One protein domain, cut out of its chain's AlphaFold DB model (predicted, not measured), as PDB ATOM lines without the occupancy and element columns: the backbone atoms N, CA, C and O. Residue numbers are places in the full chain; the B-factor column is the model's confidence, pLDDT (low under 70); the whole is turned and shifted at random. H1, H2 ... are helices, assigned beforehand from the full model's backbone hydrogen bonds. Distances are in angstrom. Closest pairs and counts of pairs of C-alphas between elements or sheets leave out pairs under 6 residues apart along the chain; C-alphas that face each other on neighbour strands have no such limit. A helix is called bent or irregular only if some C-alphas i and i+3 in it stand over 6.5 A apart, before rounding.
ATOM      1  N   THR A  27    -143.819 -57.021  53.969       89.12
ATOM      2  CA  THR A  27    -144.290 -56.212  55.105       89.12
ATOM      3  C   THR A  27    -143.331 -55.063  55.410       89.12
ATOM      4  O   THR A  27    -143.775 -53.943  55.654       89.12
ATOM      5  N   LEU A  28    -142.020 -55.317  55.361       92.88
ATOM      6  CA  LEU A  28    -140.988 -54.309  55.588       92.88
ATOM      7  C   LEU A  28    -140.991 -53.241  54.491       92.88
ATOM      8  O   LEU A  28    -140.995 -52.052  54.801       92.88
ATOM      9  N   VAL A  29    -141.042 -53.653  53.222       92.44
ATOM     10  CA  VAL A  29    -141.107 -52.745  52.066       92.44
ATOM     11  C   VAL A  29    -142.365 -51.891  52.134       92.44
ATOM     12  O   VAL A  29    -142.295 -50.672  51.999       92.44
ATOM     13  N   TRP A  30    -143.511 -52.517  52.392       93.50
ATOM     14  CA  TRP A  30    -144.777 -51.807  52.477       93.50
ATOM     15  C   TRP A  30    -144.810 -50.841  53.671       93.50
ATOM     16  O   TRP A  30    -145.195 -49.684  53.513       93.50
ATOM     17  N   GLY A  31    -144.319 -51.262  54.842       91.19
ATOM     18  CA  GLY A  31    -144.203 -50.400  56.021       91.19
ATOM     19  C   GLY A  31    -143.272 -49.207  55.789       91.19
ATOM     20  O   GLY A  31    -143.627 -48.078  56.127       91.19
ATOM     21  N   ALA A  32    -142.121 -49.424  55.148       93.06
ATOM     22  CA  ALA A  32    -141.199 -48.352  54.780       93.06
ATOM     23  C   ALA A  32    -141.843 -47.350  53.807       93.06
ATOM     24  O   ALA A  32    -141.680 -46.143  53.982       93.06
ATOM     25  N   LEU A  33    -142.621 -47.831  52.832       92.31
ATOM     26  CA  LEU A  33    -143.386 -46.990  51.907       92.31
ATOM     27  C   LEU A  33    -144.415 -46.124  52.640       92.31
ATOM     28  O   LEU A  33    -144.461 -44.916  52.419       92.31
ATOM     29  N   VAL A  34    -145.193 -46.713  53.551       90.94
ATOM     30  CA  VAL A  34    -146.176 -45.977  54.363       90.94
ATOM     31  C   VAL A  34    -145.499 -44.899  55.205       90.94
ATOM     32  O   VAL A  34    -145.971 -43.763  55.234       90.94
ATOM     33  N   VAL A  35    -144.375 -45.220  55.850       92.94
ATOM     34  CA  VAL A  35    -143.624 -44.257  56.669       92.94
ATOM     35  C   VAL A  35    -143.030 -43.142  55.813       92.94
ATOM     36  O   VAL A  35    -143.152 -41.975  56.177       92.94
ATOM     37  N   ALA A  36    -142.418 -43.468  54.675       90.81
ATOM     38  CA  ALA A  36    -141.803 -42.477  53.796       90.81
ATOM     39  C   ALA A  36    -142.848 -41.518  53.206       90.81
ATOM     40  O   ALA A  36    -142.687 -40.300  53.289       90.81
ATOM     41  N   VAL A  37    -143.943 -42.056  52.661       89.56
ATOM     42  CA  VAL A  37    -145.013 -41.260  52.043       89.56
ATOM     43  C   VAL A  37    -145.783 -40.474  53.101       89.56
ATOM     44  O   VAL A  37    -145.969 -39.267  52.954       89.56
ATOM     45  N   GLY A  38    -146.179 -41.121  54.200       86.25
ATOM     46  CA  GLY A  38    -146.881 -40.465  55.303       86.25
ATOM     47  C   GLY A  38    -146.031 -39.383  55.968       86.25
ATOM     48  O   GLY A  38    -146.508 -38.273  56.194       86.25
ATOM     49  N   GLY A  39    -144.750 -39.668  56.212       85.44
ATOM     50  CA  GLY A  39    -143.789 -38.704  56.741       85.44
ATOM     51  C   GLY A  39    -143.595 -37.513  55.807       85.44
ATOM     52  O   GLY A  39    -143.637 -36.371  56.262       85.44
ATOM     53  N   PHE A  40    -143.463 -37.751  54.498       85.62
ATOM     54  CA  PHE A  40    -143.378 -36.674  53.515       85.62
ATOM     55  C   PHE A  40    -144.629 -35.790  53.528       85.62
ATOM     56  O   PHE A  40    -144.486 -34.572  53.606       85.62
ATOM     57  N   VAL A  41    -145.833 -36.375  53.506       85.12
ATOM     58  CA  VAL A  41    -147.110 -35.637  53.576       85.12
ATOM     59  C   VAL A  41    -147.182 -34.788  54.847       85.12
ATOM     60  O   VAL A  41    -147.504 -33.600  54.776       85.12
ATOM     61  N   LEU A  42    -146.830 -35.361  56.000       83.12
ATOM     62  CA  LEU A  42    -146.855 -34.671  57.291       83.12
ATOM     63  C   LEU A  42    -145.865 -33.501  57.349       83.12
ATOM     64  O   LEU A  42    -146.243 -32.392  57.721       83.12
ATOM     65  N   LEU A  43    -144.608 -33.730  56.965       83.38
ATOM     66  CA  LEU A  43    -143.538 -32.726  57.035       83.38
ATOM     67  C   LEU A  43    -143.680 -31.634  55.971       83.38
ATOM     68  O   LEU A  43    -143.358 -30.470  56.208       83.38
ATOM     69  N   SER A  44    -144.174 -32.004  54.793       79.94
ATOM     70  CA  SER A  44    -144.408 -31.067  53.700       79.94
ATOM     71  C   SER A  44    -145.664 -30.233  53.914       79.94
ATOM     72  O   SER A  44    -145.685 -29.052  53.571       79.94
ATOM     73  N   GLY A  45    -146.716 -30.832  54.479       69.19
ATOM     74  CA  GLY A  45    -147.984 -30.155  54.741       69.19
ATOM     75  C   GLY A  45    -147.905 -29.121  55.863       69.19
ATOM     76  O   GLY A  45    -148.786 -28.276  55.971       69.19
ATOM     77  N   THR A  46    -146.879 -29.161  56.716       70.94
ATOM     78  CA  THR A  46    -146.615 -28.138  57.746       70.94
ATOM     79  C   THR A  46    -145.761 -26.977  57.241       70.94
ATOM     80  O   THR A  46    -145.546 -26.028  57.987       70.94
ATOM     81  N   GLY A  47    -145.276 -27.028  55.994       66.19
ATOM     82  CA  GLY A  47    -144.378 -26.016  55.431       66.19
ATOM     83  C   GLY A  47    -142.946 -26.073  55.976       66.19
ATOM     84  O   GLY A  47    -142.125 -25.245  55.598       66.19
ATOM     85  N   ILE A  48    -142.627 -27.051  56.836       65.19
ATOM     86  CA  ILE A  48    -141.290 -27.224  57.426       65.19
ATOM     87  C   ILE A  48    -140.299 -27.729  56.369       65.19
ATOM     88  O   ILE A  48    -139.135 -27.334  56.370       65.19
ATOM     89  N   VAL A  49    -140.761 -28.587  55.451       62.91
ATOM     90  CA  VAL A  49    -139.950 -29.134  54.356       62.91
ATOM     91  C   VAL A  49    -140.614 -28.814  53.018       62.91
ATOM     92  O   VAL A  49    -141.612 -29.419  52.627       62.91
ATOM     93  N   GLY A  50    -140.052 -27.848  52.297       63.16
ATOM     94  CA  GLY A  50    -140.419 -27.551  50.917       63.16
ATOM     95  C   GLY A  50    -139.411 -28.193  49.969       63.16
ATOM     96  O   GLY A  50    -138.236 -27.828  50.022       63.16
ATOM     97  N   PRO A  51    -139.800 -29.137  49.100       60.47
ATOM     98  CA  PRO A  51    -138.904 -29.543  48.041       60.47
ATOM     99  C   PRO A  51    -138.762 -28.363  47.072       60.47
ATOM    100  O   PRO A  51    -139.766 -27.798  46.642       60.47
ATOM    101  N   GLY A  52    -137.526 -27.966  46.763       68.44
ATOM    102  CA  GLY A  52    -137.196 -26.828  45.893       68.44
ATOM    103  C   GLY A  52    -137.520 -27.068  44.415       68.44
ATOM    104  O   GLY A  52    -136.672 -26.870  43.550       68.44
ATOM    105  N   PHE A  53    -138.718 -27.565  44.124       71.56
ATOM    106  CA  PHE A  53    -139.214 -27.819  42.781       71.56
ATOM    107  C   PHE A  53    -139.830 -26.547  42.191       71.56
ATOM    108  O   PHE A  53    -140.442 -25.753  42.901       71.56
ATOM    109  N   GLY A  54    -139.719 -26.383  40.871       73.44
ATOM    110  CA  GLY A  54    -140.510 -25.387  40.151       73.44
ATOM    111  C   GLY A  54    -142.011 -25.685  40.250       73.44
ATOM    112  O   GLY A  54    -142.407 -26.836  40.436       73.44
ATOM    113  N   GLU A  55    -142.846 -24.661  40.082       72.31
ATOM    114  CA  GLU A  55    -144.296 -24.689  40.342       72.31
ATOM    115  C   GLU A  55    -145.033 -25.851  39.640       72.31
ATOM    116  O   GLU A  55    -145.876 -26.522  40.233       72.31
ATOM    117  N   SER A  56    -144.651 -26.175  38.398       72.88
ATOM    118  CA  SER A  56    -145.233 -27.305  37.651       72.88
ATOM    119  C   SER A  56    -144.830 -28.675  38.212       72.88
ATOM    120  O   SER A  56    -145.651 -29.585  38.291       72.88
ATOM    121  N   VAL A  57    -143.573 -28.830  38.634       76.75
ATOM    122  CA  VAL A  57    -143.060 -30.091  39.195       76.75
ATOM    123  C   VAL A  57    -143.608 -30.304  40.606       76.75
ATOM    124  O   VAL A  57    -143.988 -31.419  40.957       76.75
ATOM    125  N   ALA A  58    -143.724 -29.234  41.396       77.69
ATOM    126  CA  ALA A  58    -144.326 -29.273  42.727       77.69
ATOM    127  C   ALA A  58    -145.784 -29.762  42.689       77.69
ATOM    128  O   ALA A  58    -146.194 -30.544  43.553       77.69
ATOM    129  N   SER A  59    -146.535 -29.361  41.661       79.56
ATOM    130  CA  SER A  59    -147.920 -29.784  41.472       79.56
ATOM    131  C   SER A  59    -148.037 -31.272  41.138       79.56
ATOM    132  O   SER A  59    -148.732 -32.021  41.826       79.56
ATOM    133  N   ILE A  60    -147.249 -31.745  40.163       83.88
ATOM    134  CA  ILE A  60    -147.198 -33.170  39.799       83.88
ATOM    135  C   ILE A  60    -146.832 -34.024  41.016       83.88
ATOM    136  O   ILE A  60    -147.490 -35.025  41.293       83.88
ATOM    137  N   VAL A  61    -145.815 -33.611  41.777       83.06
ATOM    138  CA  VAL A  61    -145.382 -34.328  42.981       83.06
ATOM    139  C   VAL A  61    -146.503 -34.394  44.015       83.06
ATOM    140  O   VAL A  61    -146.697 -35.449  44.614       83.06
ATOM    141  N   THR A  62    -147.268 -33.319  44.207       85.12
ATOM    142  CA  THR A  62    -148.411 -33.300  45.133       85.12
ATOM    143  C   THR A  62    -149.463 -34.332  44.722       85.12
ATOM    144  O   THR A  62    -149.825 -35.178  45.543       85.12
ATOM    145  N   TYR A  63    -149.885 -34.349  43.454       84.62
ATOM    146  CA  TYR A  63    -150.873 -35.320  42.967       84.62
ATOM    147  C   TYR A  63    -150.374 -36.766  43.044       84.62
ATOM    148  O   TYR A  63    -151.088 -37.634  43.547       84.62
ATOM    149  N   VAL A  64    -149.136 -37.028  42.613       86.88
ATOM    150  CA  VAL A  64    -148.528 -38.368  42.679       86.88
ATOM    151  C   VAL A  64    -148.418 -38.846  44.126       86.88
ATOM    152  O   VAL A  64    -148.729 -39.997  44.421       86.88
ATOM    153  N   THR A  65    -148.031 -37.962  45.047       87.81
ATOM    154  CA  THR A  65    -147.929 -38.284  46.477       87.81
ATOM    155  C   THR A  65    -149.289 -38.650  47.057       87.81
ATOM    156  O   THR A  65    -149.399 -39.640  47.776       87.81
ATOM    157  N   VAL A  66    -150.333 -37.882  46.738       89.19
ATOM    158  CA  VAL A  66    -151.695 -38.143  47.222       89.19
ATOM    159  C   VAL A  66    -152.226 -39.458  46.661       89.19
ATOM    160  O   VAL A  66    -152.757 -40.265  47.420       89.19
ATOM    161  N   ALA A  67    -152.026 -39.711  45.366       88.69
ATOM    162  CA  ALA A  67    -152.408 -40.970  44.735       88.69
ATOM    163  C   ALA A  67    -151.682 -42.166  45.373       88.69
ATOM    164  O   ALA A  67    -152.308 -43.177  45.687       88.69
ATOM    165  N   LEU A  68    -150.378 -42.033  45.633       90.00
ATOM    166  CA  LEU A  68    -149.586 -43.068  46.291       90.00
ATOM    167  C   LEU A  68    -150.042 -43.297  47.739       90.00
ATOM    168  O   LEU A  68    -150.183 -44.441  48.164       90.00
ATOM    169  N   ALA A  69    -150.324 -42.229  48.485       90.81
ATOM    170  CA  ALA A  69    -150.851 -42.327  49.841       90.81
ATOM    171  C   ALA A  69    -152.217 -43.030  49.861       90.81
ATOM    172  O   ALA A  69    -152.424 -43.932  50.670       90.81
ATOM    173  N   ALA A  70    -153.122 -42.681  48.942       88.88
ATOM    174  CA  ALA A  70    -154.420 -43.336  48.803       88.88
ATOM    175  C   ALA A  70    -154.273 -44.827  48.449       88.88
ATOM    176  O   ALA A  70    -154.912 -45.673  49.075       88.88
ATOM    177  N   ALA A  71    -153.379 -45.164  47.514       90.56
ATOM    178  CA  ALA A  71    -153.092 -46.547  47.135       90.56
ATOM    179  C   ALA A  71    -152.528 -47.373  48.304       90.56
ATOM    180  O   ALA A  71    -152.872 -48.544  48.453       90.56
ATOM    181  N   LEU A  72    -151.695 -46.767  49.157       89.94
ATOM    182  CA  LEU A  72    -151.163 -47.411  50.361       89.94
ATOM    183  C   LEU A  72    -152.217 -47.559  51.468       89.94
ATOM    184  O   LEU A  72    -152.216 -48.561  52.183       89.94
ATOM    185  N   LEU A  73    -153.129 -46.594  51.602       90.25
ATOM    186  CA  LEU A  73    -154.213 -46.633  52.588       90.25
ATOM    187  C   LEU A  73    -155.315 -47.622  52.215       90.25
ATOM    188  O   LEU A  73    -155.901 -48.234  53.103       90.25
ATOM    189  N   LEU A  74    -155.586 -47.814  50.926       90.62
ATOM    190  CA  LEU A  74    -156.661 -48.681  50.451       90.62
ATOM    191  C   LEU A  74    -156.625 -50.100  51.061       90.62
ATOM    192  O   LEU A  74    -157.613 -50.492  51.685       90.62
ATOM    193  N   PRO A  75    -155.522 -50.875  50.979       88.56
ATOM    194  CA  PRO A  75    -155.482 -52.213  51.568       88.56
ATOM    195  C   PRO A  75    -155.608 -52.195  53.098       88.56
ATOM    196  O   PRO A  75    -156.150 -53.140  53.671       88.56
ATOM    197  N   LEU A  76    -155.144 -51.134  53.771       87.88
ATOM    198  CA  LEU A  76    -155.331 -50.951  55.215       87.88
ATOM    199  C   LEU A  76    -156.800 -50.760  55.566       87.88
ATOM    200  O   LEU A  76    -157.295 -51.425  56.467       87.88
ATOM    201  N   LEU A  77    -157.486 -49.867  54.857       87.88
ATOM    202  CA  LEU A  77    -158.891 -49.562  55.096       87.88
ATOM    203  C   LEU A  77    -159.770 -50.779  54.827       87.88
ATOM    204  O   LEU A  77    -160.632 -51.085  55.642       87.88
ATOM    205  N   LEU A  78    -159.498 -51.525  53.752       88.75
ATOM    206  CA  LEU A  78    -160.198 -52.778  53.466       88.75
ATOM    207  C   LEU A  78    -159.976 -53.812  54.577       88.75
ATOM    208  O   LEU A  78    -160.934 -54.407  55.063       88.75
ATOM    209  N   ARG A  79    -158.733 -53.988  55.047       87.88
ATOM    210  CA  ARG A  79    -158.444 -54.873  56.188       87.88
ATOM    211  C   ARG A  79    -159.119 -54.404  57.473       87.88
ATOM    212  O   ARG A  79    -159.632 -55.229  58.219       87.88
ATOM    213  N   LEU A  80    -159.137 -53.099  57.734       87.88
ATOM    214  CA  LEU A  80    -159.821 -52.538  58.893       87.88
ATOM    215  C   LEU A  80    -161.329 -52.735  58.790       87.88
ATOM    216  O   LEU A  80    -161.921 -53.090  59.795       87.88
ATOM    217  N   LEU A  81    -161.947 -52.590  57.615       87.06
ATOM    218  CA  LEU A  81    -163.379 -52.849  57.425       87.06
ATOM    219  C   LEU A  81    -163.746 -54.299  57.749       87.06
ATOM    220  O   LEU A  81    -164.780 -54.526  58.373       87.06
ATOM    221  N   LEU A  82    -162.880 -55.250  57.380       89.50
ATOM    222  CA  LEU A  82    -163.057 -56.671  57.703       89.50
ATOM    223  C   LEU A  82    -162.973 -56.958  59.212       89.50
ATOM    224  O   LEU A  82    -163.579 -57.914  59.680       89.50
ATOM    225  N   VAL A  83    -162.225 -56.153  59.973       90.81
ATOM    226  CA  VAL A  83    -162.039 -56.347  61.422       90.81
ATOM    227  C   VAL A  83    -163.027 -55.511  62.243       90.81
ATOM    228  O   VAL A  83    -163.651 -56.007  63.176       90.81
ATOM    229  N   SER A  84    -163.139 -54.221  61.938       93.25
ATOM    230  CA  SER A  84    -163.942 -53.234  62.655       93.25
ATOM    231  C   SER A  84    -164.314 -52.050  61.761       93.25
ATOM    232  O   SER A  84    -163.485 -51.209  61.399       93.25
ATOM    233  N   ARG A  85    -165.620 -51.918  61.511       91.19
ATOM    234  CA  ARG A  85    -166.196 -50.797  60.754       91.19
ATOM    235  C   ARG A  85    -165.861 -49.441  61.383       91.19
ATOM    236  O   ARG A  85    -165.535 -48.509  60.664       91.19
ATOM    237  N   LEU A  86    -165.881 -49.337  62.715       92.44
ATOM    238  CA  LEU A  86    -165.605 -48.079  63.418       92.44
ATOM    239  C   LEU A  86    -164.147 -47.634  63.248       92.44
ATOM    240  O   LEU A  86    -163.896 -46.464  62.963       92.44
ATOM    241  N   LEU A  87    -163.188 -48.559  63.376       89.62
ATOM    242  CA  LEU A  87    -161.771 -48.244  63.161       89.62
ATOM    243  C   LEU A  87    -161.505 -47.828  61.717       89.62
ATOM    244  O   LEU A  87    -160.761 -46.877  61.489       89.62
ATOM    245  N   ALA A  88    -162.139 -48.499  60.753       88.88
ATOM    246  CA  ALA A  88    -162.041 -48.120  59.352       88.88
ATOM    247  C   ALA A  88    -162.568 -46.703  59.104       88.88
ATOM    248  O   ALA A  88    -161.885 -45.918  58.449       88.88
ATOM    249  N   THR A  89    -163.722 -46.337  59.674       91.12
ATOM    250  CA  THR A  89    -164.280 -44.983  59.541       91.12
ATOM    251  C   THR A  89    -163.359 -43.930  60.149       91.12
ATOM    252  O   THR A  89    -163.093 -42.911  59.514       91.12
ATOM    253  N   ILE A  90    -162.822 -44.169  61.350       93.75
ATOM    254  CA  ILE A  90    -161.887 -43.231  61.993       93.75
ATOM    255  C   ILE A  90    -160.610 -43.084  61.158       93.75
ATOM    256  O   ILE A  90    -160.152 -41.964  60.933       93.75
ATOM    257  N   ALA A  91    -160.048 -44.191  60.667       91.62
ATOM    258  CA  ALA A  91    -158.853 -44.169  59.829       91.62
ATOM    259  C   ALA A  91    -159.103 -43.454  58.493       91.62
ATOM    260  O   ALA A  91    -158.272 -42.657  58.055       91.62
ATOM    261  N   PHE A  92    -160.256 -43.692  57.867       90.81
ATOM    262  CA  PHE A  92    -160.665 -43.031  56.632       90.81
ATOM    263  C   PHE A  92    -160.816 -41.520  56.830       90.81
ATOM    264  O   PHE A  92    -160.212 -40.745  56.095       90.81
ATOM    265  N   LEU A  93    -161.537 -41.090  57.870       93.69
ATOM    266  CA  LEU A  93    -161.713 -39.669  58.175       93.69
ATOM    267  C   LEU A  93    -160.385 -38.993  58.530       93.69
ATOM    268  O   LEU A  93    -160.082 -37.922  58.009       93.69
ATOM    269  N   GLY A  94    -159.572 -39.625  59.379       92.62
ATOM    270  CA  GLY A  94    -158.280 -39.081  59.790       92.62
ATOM    271  C   GLY A  94    -157.311 -38.932  58.618       92.62
ATOM    272  O   GLY A  94    -156.680 -37.887  58.468       92.62
ATOM    273  N   SER A  95    -157.222 -39.947  57.754       89.00
ATOM    274  CA  SER A  95    -156.353 -39.907  56.574       89.00
ATOM    275  C   SER A  95    -156.864 -38.959  55.490       89.00
ATOM    276  O   SER A  95    -156.072 -38.190  54.946       89.00
ATOM    277  N   GLY A  96    -158.174 -38.937  55.231       90.06
ATOM    278  CA  GLY A  96    -158.804 -37.997  54.305       90.06
ATOM    279  C   GLY A  96    -158.603 -36.544  54.734       90.06
ATOM    280  O   GLY A  96    -158.216 -35.712  53.917       90.06
ATOM    281  N   TRP A  97    -158.761 -36.248  56.027       91.62
ATOM    282  CA  TRP A  97    -158.484 -34.918  56.576       91.62
ATOM    283  C   TRP A  97    -157.013 -34.514  56.393       91.62
ATOM    284  O   TRP A  97    -156.721 -33.398  55.961       91.62
ATOM    285  N   LEU A  98    -156.080 -35.434  56.660       89.06
ATOM    286  CA  LEU A  98    -154.642 -35.205  56.497       89.06
ATOM    287  C   LEU A  98    -154.250 -34.921  55.043       89.06
ATOM    288  O   LEU A  98    -153.527 -33.959  54.774       89.06
ATOM    289  N   LEU A  99    -154.748 -35.735  54.110       89.19
ATOM    290  CA  LEU A  99    -154.496 -35.565  52.681       89.19
ATOM    291  C   LEU A  99    -155.147 -34.289  52.145       89.19
ATOM    292  O   LEU A  99    -154.495 -33.540  51.421       89.19
ATOM    293  N   GLY A 100    -156.384 -33.998  52.553       86.69
ATOM    294  CA  GLY A 100    -157.079 -32.766  52.187       86.69
ATOM    295  C   GLY A 100    -156.315 -31.527  52.644       86.69
ATOM    296  O   GLY A 100    -156.078 -30.618  51.850       86.69
ATOM    297  N   ARG A 101    -155.829 -31.520  53.891       88.12
ATOM    298  CA  ARG A 101    -154.994 -30.432  54.417       88.12
ATOM    299  C   ARG A 101    -153.685 -30.282  53.636       88.12
ATOM    300  O   ARG A 101    -153.272 -29.158  53.360       88.12
ATOM    301  N   PHE A 102    -153.030 -31.390  53.296       87.19
ATOM    302  CA  PHE A 102    -151.792 -31.380  52.516       87.19
ATOM    303  C   PHE A 102    -151.999 -30.792  51.114       87.19
ATOM    304  O   PHE A 102    -151.233 -29.918  50.706       87.19
ATOM    305  N   VAL A 103    -153.048 -31.223  50.408       87.31
ATOM    306  CA  VAL A 103    -153.401 -30.688  49.084       87.31
ATOM    307  C   VAL A 103    -153.755 -29.213  49.184       87.31
ATOM    308  O   VAL A 103    -153.223 -28.416  48.418       87.31
ATOM    309  N   TRP A 104    -154.581 -28.828  50.157       84.31
ATOM    310  CA  TRP A 104    -154.954 -27.431  50.364       84.31
ATOM    311  C   TRP A 104    -153.725 -26.546  50.583       84.31
ATOM    312  O   TRP A 104    -153.565 -25.530  49.919       84.31
ATOM    313  N   ALA A 105    -152.797 -26.966  51.443       83.94
ATOM    314  CA  ALA A 105    -151.571 -26.215  51.701       83.94
ATOM    315  C   ALA A 105    -150.669 -26.052  50.460       83.94
ATOM    316  O   ALA A 105    -149.852 -25.134  50.428       83.94
ATOM    317  N   ARG A 106    -150.783 -26.936  49.461       80.31
ATOM    318  CA  ARG A 106    -149.941 -26.938  48.254       80.31
ATOM    319  C   ARG A 106    -150.602 -26.322  47.026       80.31
ATOM    320  O   ARG A 106    -149.897 -25.766  46.196       80.31
ATOM    321  N   GLU A 107    -151.918 -26.434  46.907       81.44
ATOM    322  CA  GLU A 107    -152.659 -26.101  45.685       81.44
ATOM    323  C   GLU A 107    -153.791 -25.094  45.928       81.44
ATOM    324  O   GLU A 107    -154.561 -24.841  45.005       81.44
ATOM    325  N   ALA A 108    -153.909 -24.492  47.121       79.12
ATOM    326  CA  ALA A 108    -154.979 -23.535  47.440       79.12
ATOM    327  C   ALA A 108    -155.160 -22.456  46.362       79.12
ATOM    328  O   ALA A 108    -156.277 -22.208  45.932       79.12
ATOM    329  N   GLU A 109    -154.074 -21.869  45.864       76.62
ATOM    330  CA  GLU A 109    -154.131 -20.790  44.870       76.62
ATOM    331  C   GLU A 109    -154.538 -21.266  43.466       76.62
ATOM    332  O   GLU A 109    -155.075 -20.503  42.660       76.62
ATOM    333  N   ARG A 110    -154.306 -22.546  43.159       71.88
ATOM    334  CA  ARG A 110    -154.772 -23.177  41.921       71.88
ATOM    335  C   ARG A 110    -156.240 -23.586  42.048       71.88
ATOM    336  O   ARG A 110    -157.001 -23.374  41.110       71.88
ATOM    337  N   ILE A 111    -156.638 -24.130  43.201       75.38
ATOM    338  CA  ILE A 111    -158.032 -24.459  43.530       75.38
ATOM    339  C   ILE A 111    -158.890 -23.192  43.489       75.38
ATOM    340  O   ILE A 111    -159.948 -23.208  42.874       75.38
ATOM    341  N   ASP A 112    -158.417 -22.091  44.071       77.25
ATOM    342  CA  ASP A 112    -159.127 -20.810  44.081       77.25
ATOM    343  C   ASP A 112    -159.342 -20.270  42.659       77.25
ATOM    344  O   ASP A 112    -160.461 -19.910  42.298       77.25
ATOM    345  N   ARG A 113    -158.314 -20.349  41.798       75.19
ATOM    346  CA  ARG A 113    -158.433 -20.059  40.357       75.19
ATOM    347  C   ARG A 113    -159.442 -20.960  39.644       75.19
ATOM    348  O   ARG A 113    -160.250 -20.467  38.870       75.19
ATOM    349  N   PHE A 114    -159.431 -22.267  39.907       68.81
ATOM    350  CA  PHE A 114    -160.409 -23.194  39.323       68.81
ATOM    351  C   PHE A 114    -161.846 -22.920  39.782       68.81
ATOM    352  O   PHE A 114    -162.776 -23.102  39.000       68.81
ATOM    353  N   LEU A 115    -162.035 -22.503  41.036       70.00
ATOM    354  CA  LEU A 115    -163.347 -22.164  41.590       70.00
ATOM    355  C   LEU A 115    -163.867 -20.819  41.068       70.00
ATOM    356  O   LEU A 115    -165.073 -20.666  40.883       70.00
ATOM    357  N   THR A 116    -162.974 -19.861  40.813       72.44
ATOM    358  CA  THR A 116    -163.327 -18.557  40.230       72.44
ATOM    359  C   THR A 116    -163.554 -18.616  38.714       72.44
ATOM    360  O   THR A 116    -164.432 -17.906  38.230       72.44
ATOM    361  N   ASP A 117    -162.904 -19.528  37.978       65.12
ATOM    362  CA  ASP A 117    -163.174 -19.856  36.556       65.12
ATOM    363  C   ASP A 117    -164.430 -20.754  36.363       65.12
ATOM    364  O   ASP A 117    -164.469 -21.666  35.527       65.12
TER     365      ASP A 117
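What this domain is: This is residues 27 to 117 of the 146 residues of an uncharacterized protein of Halorubrum saccharovorum DSM 1137 (UniProt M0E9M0). Bent helices H2 and H3 make a long hairpin that H1 crosses; residues 112 to 117 stick out. The printed part has 91 residues, three named helices, H1 to H3: all helix. It is only just compact, close to loose: radius of gyration of the C-alphas 14.7 A, spans 42 by 31 by 19 A.

Where its parts are: H1, residues 27 to 45, begins at C-alpha 27, (-144.290, -56.212, 55.105). By hydrogen bonds each assigned as one helix, H2 bends into H2a, 55 to 72, and H2b, 75 to 83, and H3 into H3a, 85 to 106, 31.5 A long, and H3b, 109 to 116; C-alphas 72 and 75 are 6.6 A apart, 106 and 109 8.2 A.

How they stand to each other: H1 touches H2a and H3a at steep tilts of 42 and 47 degrees. The hairpin H2b and H3a touch, closest C-alphas Leu 80 and Ala 88, 5.0 A. In H1 and the arms every O i to N i+4 pair is within hydrogen-bond range.

The domain as a whole: The printed part has no cut; nine residues have pLDDT under 70.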